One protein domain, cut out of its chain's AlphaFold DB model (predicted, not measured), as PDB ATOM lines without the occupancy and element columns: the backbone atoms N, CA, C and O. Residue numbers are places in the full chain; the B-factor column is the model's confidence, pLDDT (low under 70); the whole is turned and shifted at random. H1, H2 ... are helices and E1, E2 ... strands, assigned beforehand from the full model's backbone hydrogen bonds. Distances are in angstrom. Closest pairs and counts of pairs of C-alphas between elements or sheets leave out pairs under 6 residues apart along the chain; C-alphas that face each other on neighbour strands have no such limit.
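What this domain is: This is residues 250 to 308 of the 718 residues of an uncharacterized protein of Aegilops tauschii (UniProt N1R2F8). A small, loose head of short pieces has one long helix, H4, sticking out from it as an arm over residues 292 to 308. In the head, the very short strands E1 and E2 run side by side as a two-stranded antiparallel ribbon, the short helices H1 and H2 lie along the chain between these strands, and H3 stands off between a loop and the arm. The printed part has 59 residues, with four named helices and two named strands in the order E1, H1, H2, E2, H3, H4, and its class is mostly helix. The whole is loose, with a radius of gyration of the C-alphas of 13.3 A, and it spans 41 by 28 by 17 A, the arm making much of the length.

Where its parts are: The printed part begins with strand E1, residues 250 to 252, whose C-alpha 250 is at (100.760, 139.805, 121.047). Helix H1 follows at residues 254 to 258, and helix H2 at residues 264 to 267. Strand E2, residues 268 to 270, comes directly after H2, with C-alpha 268 at (105.332, 134.774, 119.955). Helix H3 holds residues 281 to 286 and measures 8.8 A from first to last C-alpha. Helix H4, residues 291 to 308, measures 25.1 A and ends with C-alpha 308 at (96.000, 122.403, 147.654).

How they stand to each other: E1 and E2 are antiparallel neighbours, with 148 degrees between their directions. The C-alphas of Trp 250 and Leu 270 face each other at 4.3 A. N 251 and O 269 are within hydrogen-bond range at 2.9 A, and so are N 269 and O 251 at 2.8 A. H1 and H2 only just touch, with 3 pairs of C-alphas within 8 A; their closest C-alphas, those of Tyr 256 and Arg 267, are 5.1 A apart. H2 and H4 are close but not clearly touching; their closest C-alphas, those of Tyr 265 and His 291, are 6.8 A apart. H3 touches no helix, and it is apart from E1. H4 is apart from E1, E2, H1 and H3. Every O i to N i+4 pair is within hydrogen-bond range in H1, H3 and H4, while H2 is too short for such a pair.

The domain as a whole: The two C-alphas farthest apart, those of Lys 258 and Lys 307, are 41.1 A apart. Without residues 292 to 308, which stand free, the body of 42 residues spans 31 by 17 by 16 A. The printed part has no cut. The link from E2 to H3, 10 residues, is short, and the other links are tight. The mean pLDDT of the printed part is 75.1, and residues 272 to 285 are under 70.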
ATOM      1  N   TRP A 250      99.610 140.657 121.294       78.44
ATOM      2  CA  TRP A 250     100.760 139.805 121.047       78.44
ATOM      3  C   TRP A 250     101.640 140.397 119.942       78.44
ATOM      4  O   TRP A 250     101.186 141.213 119.140       78.44
ATOM      5  N   TYR A 251     102.903 139.985 119.908       75.75
ATOM      6  CA  TYR A 251     103.880 140.340 118.876       75.75
ATOM      7  C   TYR A 251     104.932 139.232 118.745       75.75
ATOM      8  O   TYR A 251     105.057 138.384 119.631       75.75
ATOM      9  N   PHE A 252     105.703 139.229 117.664       77.50
ATOM     10  CA  PHE A 252     106.884 138.385 117.526       77.50
ATOM     11  C   PHE A 252     108.121 139.139 118.025       77.50
ATOM     12  O   PHE A 252     108.464 140.209 117.523       77.50
ATOM     13  N   HIS A 253     108.795 138.607 119.045       76.56
ATOM     14  CA  HIS A 253     109.906 139.308 119.687       76.56
ATOM     15  C   HIS A 253     111.114 139.415 118.740       76.56
ATOM     16  O   HIS A 253     111.655 138.371 118.356       76.56
ATOM     17  N   PRO A 254     111.606 140.629 118.410       71.38
ATOM     18  CA  PRO A 254     112.639 140.812 117.388       71.38
ATOM     19  C   PRO A 254     113.886 139.948 117.601       71.38
ATOM     20  O   PRO A 254     114.363 139.322 116.660       71.38
ATOM     21  N   ASP A 255     114.378 139.836 118.837       73.44
ATOM     22  CA  ASP A 255     115.562 139.017 119.133       73.44
ATOM     23  C   ASP A 255     115.302 137.504 119.118       73.44
ATOM     24  O   ASP A 255     116.211 136.736 118.819       73.44
ATOM     25  N   TYR A 256     114.069 137.049 119.366       79.25
ATOM     26  CA  TYR A 256     113.729 135.623 119.268       79.25
ATOM     27  C   TYR A 256     113.531 135.222 117.794       79.25
ATOM     28  O   TYR A 256     113.783 134.081 117.407       79.25
ATOM     29  N   CYS A 257     113.141 136.171 116.934       75.69
ATOM     30  CA  CYS A 257     113.130 135.993 115.482       75.69
ATOM     31  C   CYS A 257     114.534 135.845 114.874       75.69
ATOM     32  O   CYS A 257     114.652 135.227 113.817       75.69
ATOM     33  N   LYS A 258     115.587 136.357 115.533       74.38
ATOM     34  CA  LYS A 258     116.987 136.175 115.105       74.38
ATOM     35  C   LYS A 258     117.502 134.750 115.344       74.38
ATOM     36  O   LYS A 258     118.389 134.309 114.622       74.38
ATOM     37  N   ASP A 259     116.959 134.019 116.322       75.25
ATOM     38  CA  ASP A 259     117.377 132.642 116.617       75.25
ATOM     39  C   ASP A 259     116.600 131.628 115.745       75.25
ATOM     40  O   ASP A 259     115.390 131.451 115.932       75.25
ATOM     41  N   PRO A 260     117.254 130.908 114.806       75.56
ATOM     42  CA  PRO A 260     116.600 129.914 113.955       75.56
ATOM     43  C   PRO A 260     116.251 128.605 114.687       75.56
ATOM     44  O   PRO A 260     115.531 127.778 114.129       75.56
ATOM     45  N   SER A 261     116.753 128.387 115.907       79.56
ATOM     46  CA  SER A 261     116.497 127.181 116.708       79.56
ATOM     47  C   SER A 261     115.189 127.234 117.504       79.56
ATOM     48  O   SER A 261     114.680 126.188 117.914       79.56
ATOM     49  N   LEU A 262     114.619 128.430 117.684       79.94
ATOM     50  CA  LEU A 262     113.312 128.626 118.306       79.94
ATOM     51  C   LEU A 262     112.168 128.266 117.345       79.94
ATOM     52  O   LEU A 262     112.275 128.396 116.123       79.94
ATOM     53  N   SER A 263     111.046 127.825 117.910       82.88
ATOM     54  CA  SER A 263     109.772 127.692 117.193       82.88
ATOM     55  C   SER A 263     109.000 129.011 117.196       82.88
ATOM     56  O   SER A 263     109.205 129.850 118.070       82.88
ATOM     57  N   ASP A 264     108.054 129.190 116.272       82.81
ATOM     58  CA  ASP A 264     107.257 130.425 116.203       82.81
ATOM     59  C   ASP A 264     106.422 130.664 117.470       82.81
ATOM     60  O   ASP A 264     106.198 131.808 117.850       82.81
ATOM     61  N   TYR A 265     106.067 129.600 118.202       84.69
ATOM     62  CA  TYR A 265     105.458 129.703 119.532       84.69
ATOM     63  C   TYR A 265     106.390 130.357 120.565       84.69
ATOM     64  O   TYR A 265     105.938 131.144 121.380       84.69
ATOM     65  N   GLN A 266     107.694 130.065 120.513       82.12
ATOM     66  CA  GLN A 266     108.705 130.678 121.387       82.12
ATOM     67  C   GLN A 266     109.111 132.086 120.924       82.12
ATOM     68  O   GLN A 266     109.712 132.831 121.692       82.12
ATOM     69  N   ARG A 267     108.811 132.450 119.668       83.88
ATOM     70  CA  ARG A 267     108.965 133.817 119.143       83.88
ATOM     71  C   ARG A 267     107.771 134.703 119.494       83.88
ATOM     72  O   ARG A 267     107.944 135.910 119.635       83.88
ATOM     73  N   LEU A 268     106.582 134.111 119.602       83.69
ATOM     74  CA  LEU A 268     105.332 134.774 119.955       83.69
ATOM     75  C   LEU A 268     105.334 135.190 121.432       83.69
ATOM     76  O   LEU A 268     105.564 134.379 122.324       83.69
ATOM     77  N   VAL A 269     105.035 136.459 121.687       77.56
ATOM     78  CA  VAL A 269     105.050 137.068 123.019       77.56
ATOM     79  C   VAL A 269     103.744 137.804 123.275       77.56
ATOM     80  O   VAL A 269     103.268 138.544 122.419       77.56
ATOM     81  N   LEU A 270     103.185 137.629 124.474       78.06
ATOM     82  CA  LEU A 270     102.043 138.407 124.959       78.06
ATOM     83  C   LEU A 270     102.512 139.735 125.566       78.06
ATOM     84  O   LEU A 270     103.517 139.787 126.282       78.06
ATOM     85  N   ARG A 271     101.758 140.807 125.316       70.25
ATOM     86  CA  ARG A 271     101.973 142.109 125.960       70.25
ATOM     87  C   ARG A 271     101.626 142.028 127.452       70.25
ATOM     88  O   ARG A 271     100.745 141.276 127.850       70.25
ATOM     89  N   ASN A 272     102.341 142.800 128.270       66.56
ATOM     90  CA  ASN A 272     102.140 142.910 129.720       66.56
ATOM     91  C   ASN A 272     101.962 144.394 130.075       66.56
ATOM     92  O   ASN A 272     102.914 145.085 130.459       66.56
ATOM     93  N   TYR A 273     100.758 144.914 129.853       57.97
ATOM     94  CA  TYR A 273     100.440 146.328 129.985       57.97
ATOM     95  C   TYR A 273     100.657 146.794 131.437       57.97
ATOM     96  O   TYR A 273     100.121 146.247 132.404       57.97
ATOM     97  N   GLY A 274     101.511 147.806 131.615       52.78
ATOM     98  CA  GLY A 274     101.874 148.316 132.943       52.78
ATOM     99  C   GLY A 274     102.644 147.324 133.827       52.78
ATOM    100  O   GLY A 274     102.697 147.525 135.038       52.78
ATOM    101  N   SER A 275     103.233 146.258 133.266       52.28
ATOM    102  CA  SER A 275     104.047 145.234 133.960       52.28
ATOM    103  C   SER A 275     103.347 144.415 135.065       52.28
ATOM    104  O   SER A 275     104.004 143.652 135.776       52.28
ATOM    105  N   SER A 276     102.026 144.551 135.221       52.78
ATOM    106  CA  SER A 276     101.277 144.017 136.374       52.78
ATOM    107  C   SER A 276     100.379 142.810 136.077       52.78
ATOM    108  O   SER A 276      99.858 142.200 137.010       52.78
ATOM    109  N   GLU A 277     100.213 142.447 134.805       59.94
ATOM    110  CA  GLU A 277      99.263 141.418 134.362       59.94
ATOM    111  C   GLU A 277      99.831 140.004 134.542       59.94
ATOM    112  O   GLU A 277      99.124 139.086 134.961       59.94
ATOM    113  N   TYR A 278     101.137 139.845 134.301       66.31
ATOM    114  CA  TYR A 278     101.839 138.564 134.363       66.31
ATOM    115  C   TYR A 278     102.875 138.548 135.494       66.31
ATOM    116  O   TYR A 278     103.904 139.228 135.460       66.31
ATOM    117  N   ALA A 279     102.622 137.735 136.521       58.81
ATOM    118  CA  ALA A 279     103.538 137.581 137.648       58.81
ATOM    119  C   ALA A 279     104.851 136.903 137.211       58.81
ATOM    120  O   ALA A 279     104.826 135.827 136.621       58.81
ATOM    121  N   ARG A 280     106.000 137.504 137.565       65.38
ATOM    122  CA  ARG A 280     107.355 137.028 137.194       65.38
ATOM    123  C   ARG A 280     107.597 136.969 135.672       65.38
ATOM    124  O   ARG A 280     108.410 136.170 135.223       65.38
ATOM    125  N   TRP A 281     106.934 137.837 134.897       66.81
ATOM    126  CA  TRP A 281     107.041 137.928 133.430       66.81
ATOM    127  C   TRP A 281     108.486 137.864 132.901       66.81
ATOM    128  O   TRP A 281     108.771 137.052 132.031       66.81
ATOM    129  N   THR A 282     109.422 138.619 133.488       67.31
ATOM    130  CA  THR A 282     110.851 138.582 133.118       67.31
ATOM    131  C   THR A 282     111.462 137.182 133.231       67.31
ATOM    132  O   THR A 282     112.157 136.736 132.328       67.31
ATOM    133  N   GLU A 283     111.158 136.452 134.307       69.62
ATOM    134  CA  GLU A 283     111.687 135.101 134.534       69.62
ATOM    135  C   GLU A 283     111.039 134.081 133.587       69.62
ATOM    136  O   GLU A 283     111.702 133.167 133.116       69.62
ATOM    137  N   TYR A 284     109.752 134.245 133.268       69.75
ATOM    138  CA  TYR A 284     109.070 133.448 132.241       69.75
ATOM    139  C   TYR A 284     109.730 133.635 130.861       69.75
ATOM    140  O   TYR A 284     110.019 132.654 130.175       69.75
ATOM    141  N   HIS A 285     110.071 134.879 130.514       67.19
ATOM    142  CA  HIS A 285     110.790 135.226 129.288       67.19
ATOM    143  C   HIS A 285     112.204 134.632 129.194       67.19
ATOM    144  O   HIS A 285     112.610 134.205 128.116       67.19
ATOM    145  N   GLU A 286     112.942 134.544 130.304       73.19
ATOM    146  CA  GLU A 286     114.292 133.957 130.331       73.19
ATOM    147  C   GLU A 286     114.331 132.460 129.964       73.19
ATOM    148  O   GLU A 286     115.378 131.960 129.549       73.19
ATOM    149  N   PHE A 287     113.221 131.720 130.109       75.06
ATOM    150  CA  PHE A 287     113.220 130.261 129.941       75.06
ATOM    151  C   PHE A 287     112.686 129.731 128.599       75.06
ATOM    152  O   PHE A 287     112.785 128.517 128.383       75.06
ATOM    153  N   LEU A 288     112.138 130.595 127.729       72.62
ATOM    154  CA  LEU A 288     111.705 130.298 126.346       72.62
ATOM    155  C   LEU A 288     111.065 128.905 126.176       72.62
ATOM    156  O   LEU A 288     111.515 128.077 125.373       72.62
ATOM    157  N   HIS A 289     110.056 128.607 126.994       78.81
ATOM    158  CA  HIS A 289     109.435 127.288 127.037       78.81
ATOM    159  C   HIS A 289     108.721 126.945 125.720       78.81
ATOM    160  O   HIS A 289     108.152 127.797 125.044       78.81
ATOM    161  N   SER A 290     108.758 125.669 125.327       81.25
ATOM    162  CA  SER A 290     107.926 125.192 124.224       81.25
ATOM    163  C   SER A 290     106.492 124.974 124.704       81.25
ATOM    164  O   SER A 290     106.279 124.588 125.855       81.25
ATOM    165  N   HIS A 291     105.530 125.124 123.789       81.00
ATOM    166  CA  HIS A 291     104.109 124.829 124.004       81.00
ATOM    167  C   HIS A 291     103.875 123.570 124.857       81.00
ATOM    168  O   HIS A 291     103.133 123.613 125.828       81.00
ATOM    169  N   ASP A 292     104.552 122.460 124.550       82.81
ATOM    170  CA  ASP A 292     104.378 121.182 125.256       82.81
ATOM    171  C   ASP A 292     104.733 121.259 126.755       82.81
ATOM    172  O   ASP A 292     104.092 120.613 127.587       82.81
ATOM    173  N   VAL A 293     105.749 122.056 127.111       82.56
ATOM    174  CA  VAL A 293     106.178 122.277 128.503       82.56
ATOM    175  C   VAL A 293     105.186 123.179 129.229       82.56
ATOM    176  O   VAL A 293     104.880 122.935 130.397       82.56
ATOM    177  N   GLU A 294     104.648 124.189 128.548       82.88
ATOM    178  CA  GLU A 294     103.636 125.084 129.113       82.88
ATOM    179  C   GLU A 294     102.284 124.388 129.277       82.88
ATOM    180  O   GLU A 294     101.643 124.525 130.317       82.88
ATOM    181  N   GLU A 295     101.882 123.547 128.324       84.25
ATOM    182  CA  GLU A 295     100.669 122.738 128.420       84.25
ATOM    183  C   GLU A 295     100.781 121.710 129.565       84.25
ATOM    184  O   GLU A 295      99.813 121.496 130.299       84.25
ATOM    185  N   GLU A 296     101.960 121.103 129.785       85.81
ATOM    186  CA  GLU A 296     102.237 120.307 130.995       85.81
ATOM    187  C   GLU A 296     102.210 121.159 132.278       85.81
ATOM    188  O   GLU A 296     101.659 120.708 133.287       85.81
ATOM    189  N   TYR A 297     102.756 122.380 132.264       82.38
ATOM    190  CA  TYR A 297     102.774 123.283 133.422       82.38
ATOM    191  C   TYR A 297     101.370 123.758 133.818       82.38
ATOM    192  O   TYR A 297     101.022 123.695 134.997       82.38
ATOM    193  N   VAL A 298     100.521 124.143 132.860       81.62
ATOM    194  CA  VAL A 298      99.119 124.524 133.103       81.62
ATOM    195  C   VAL A 298      98.345 123.350 133.706       81.62
ATOM    196  O   VAL A 298      97.729 123.502 134.764       81.62
ATOM    197  N   LYS A 299      98.455 122.148 133.118       86.12
ATOM    198  CA  LYS A 299      97.849 120.916 133.666       86.12
ATOM    199  C   LYS A 299      98.361 120.608 135.076       86.12
ATOM    200  O   LYS A 299      97.577 120.230 135.946       86.12
ATOM    201  N   PHE A 300      99.660 120.786 135.329       86.06
ATOM    202  CA  PHE A 300     100.253 120.638 136.659       86.06
ATOM    203  C   PHE A 300      99.685 121.658 137.652       86.06
ATOM    204  O   PHE A 300      99.325 121.269 138.761       86.06
ATOM    205  N   CYS A 301      99.563 122.930 137.269       74.56
ATOM    206  CA  CYS A 301      99.008 123.982 138.112       74.56
ATOM    207  C   CYS A 301      97.538 123.725 138.447       74.56
ATOM    208  O   CYS A 301      97.197 123.737 139.628       74.56
ATOM    209  N   GLU A 302      96.683 123.394 137.475       79.50
ATOM    210  CA  GLU A 302      95.299 122.980 137.750       79.50
ATOM    211  C   GLU A 302      95.234 121.827 138.764       79.50
ATOM    212  O   GLU A 302      94.478 121.861 139.737       79.50
ATOM    213  N   GLU A 303      96.037 120.786 138.539       86.31
ATOM    214  CA  GLU A 303      96.109 119.611 139.400       86.31
ATOM    215  C   GLU A 303      96.736 119.897 140.770       86.31
ATOM    216  O   GLU A 303      96.473 119.151 141.720       86.31
ATOM    217  N   LEU A 304      97.545 120.952 140.890       74.81
ATOM    218  CA  LEU A 304      98.113 121.449 142.138       74.81
ATOM    219  C   LEU A 304      97.067 122.246 142.924       74.81
ATOM    220  O   LEU A 304      96.870 121.946 144.096       74.81
ATOM    221  N   PHE A 305      96.343 123.176 142.291       71.50
ATOM    222  CA  PHE A 305      95.250 123.926 142.922       71.50
ATOM    223  C   PHE A 305      94.189 122.975 143.499       71.50
ATOM    224  O   PHE A 305      93.897 123.049 144.693       71.50
ATOM    225  N   LYS A 306      93.714 121.989 142.718       78.19
ATOM    226  CA  LYS A 306      92.778 120.940 143.192       78.19
ATOM    227  C   LYS A 306      93.314 120.165 144.411       78.19
ATOM    228  O   LYS A 306      92.549 119.764 145.280       78.19
ATOM    229  N   LYS A 307      94.632 119.938 144.496       79.69
ATOM    230  CA  LYS A 307      95.278 119.211 145.612       79.69
ATOM    231  C   LYS A 307      95.672 120.101 146.793       79.69
ATOM    232  O   LYS A 307      95.975 119.570 147.862       79.69
ATOM    233  N   LEU A 308      95.679 121.422 146.619       75.62
ATOM    234  CA  LEU A 308      96.000 122.403 147.654       75.62
ATOM    235  C   LEU A 308      94.783 123.189 148.152       75.62
ATOM    236  O   LEU A 308      94.941 123.914 149.122       75.62
TER     237      LEU A 308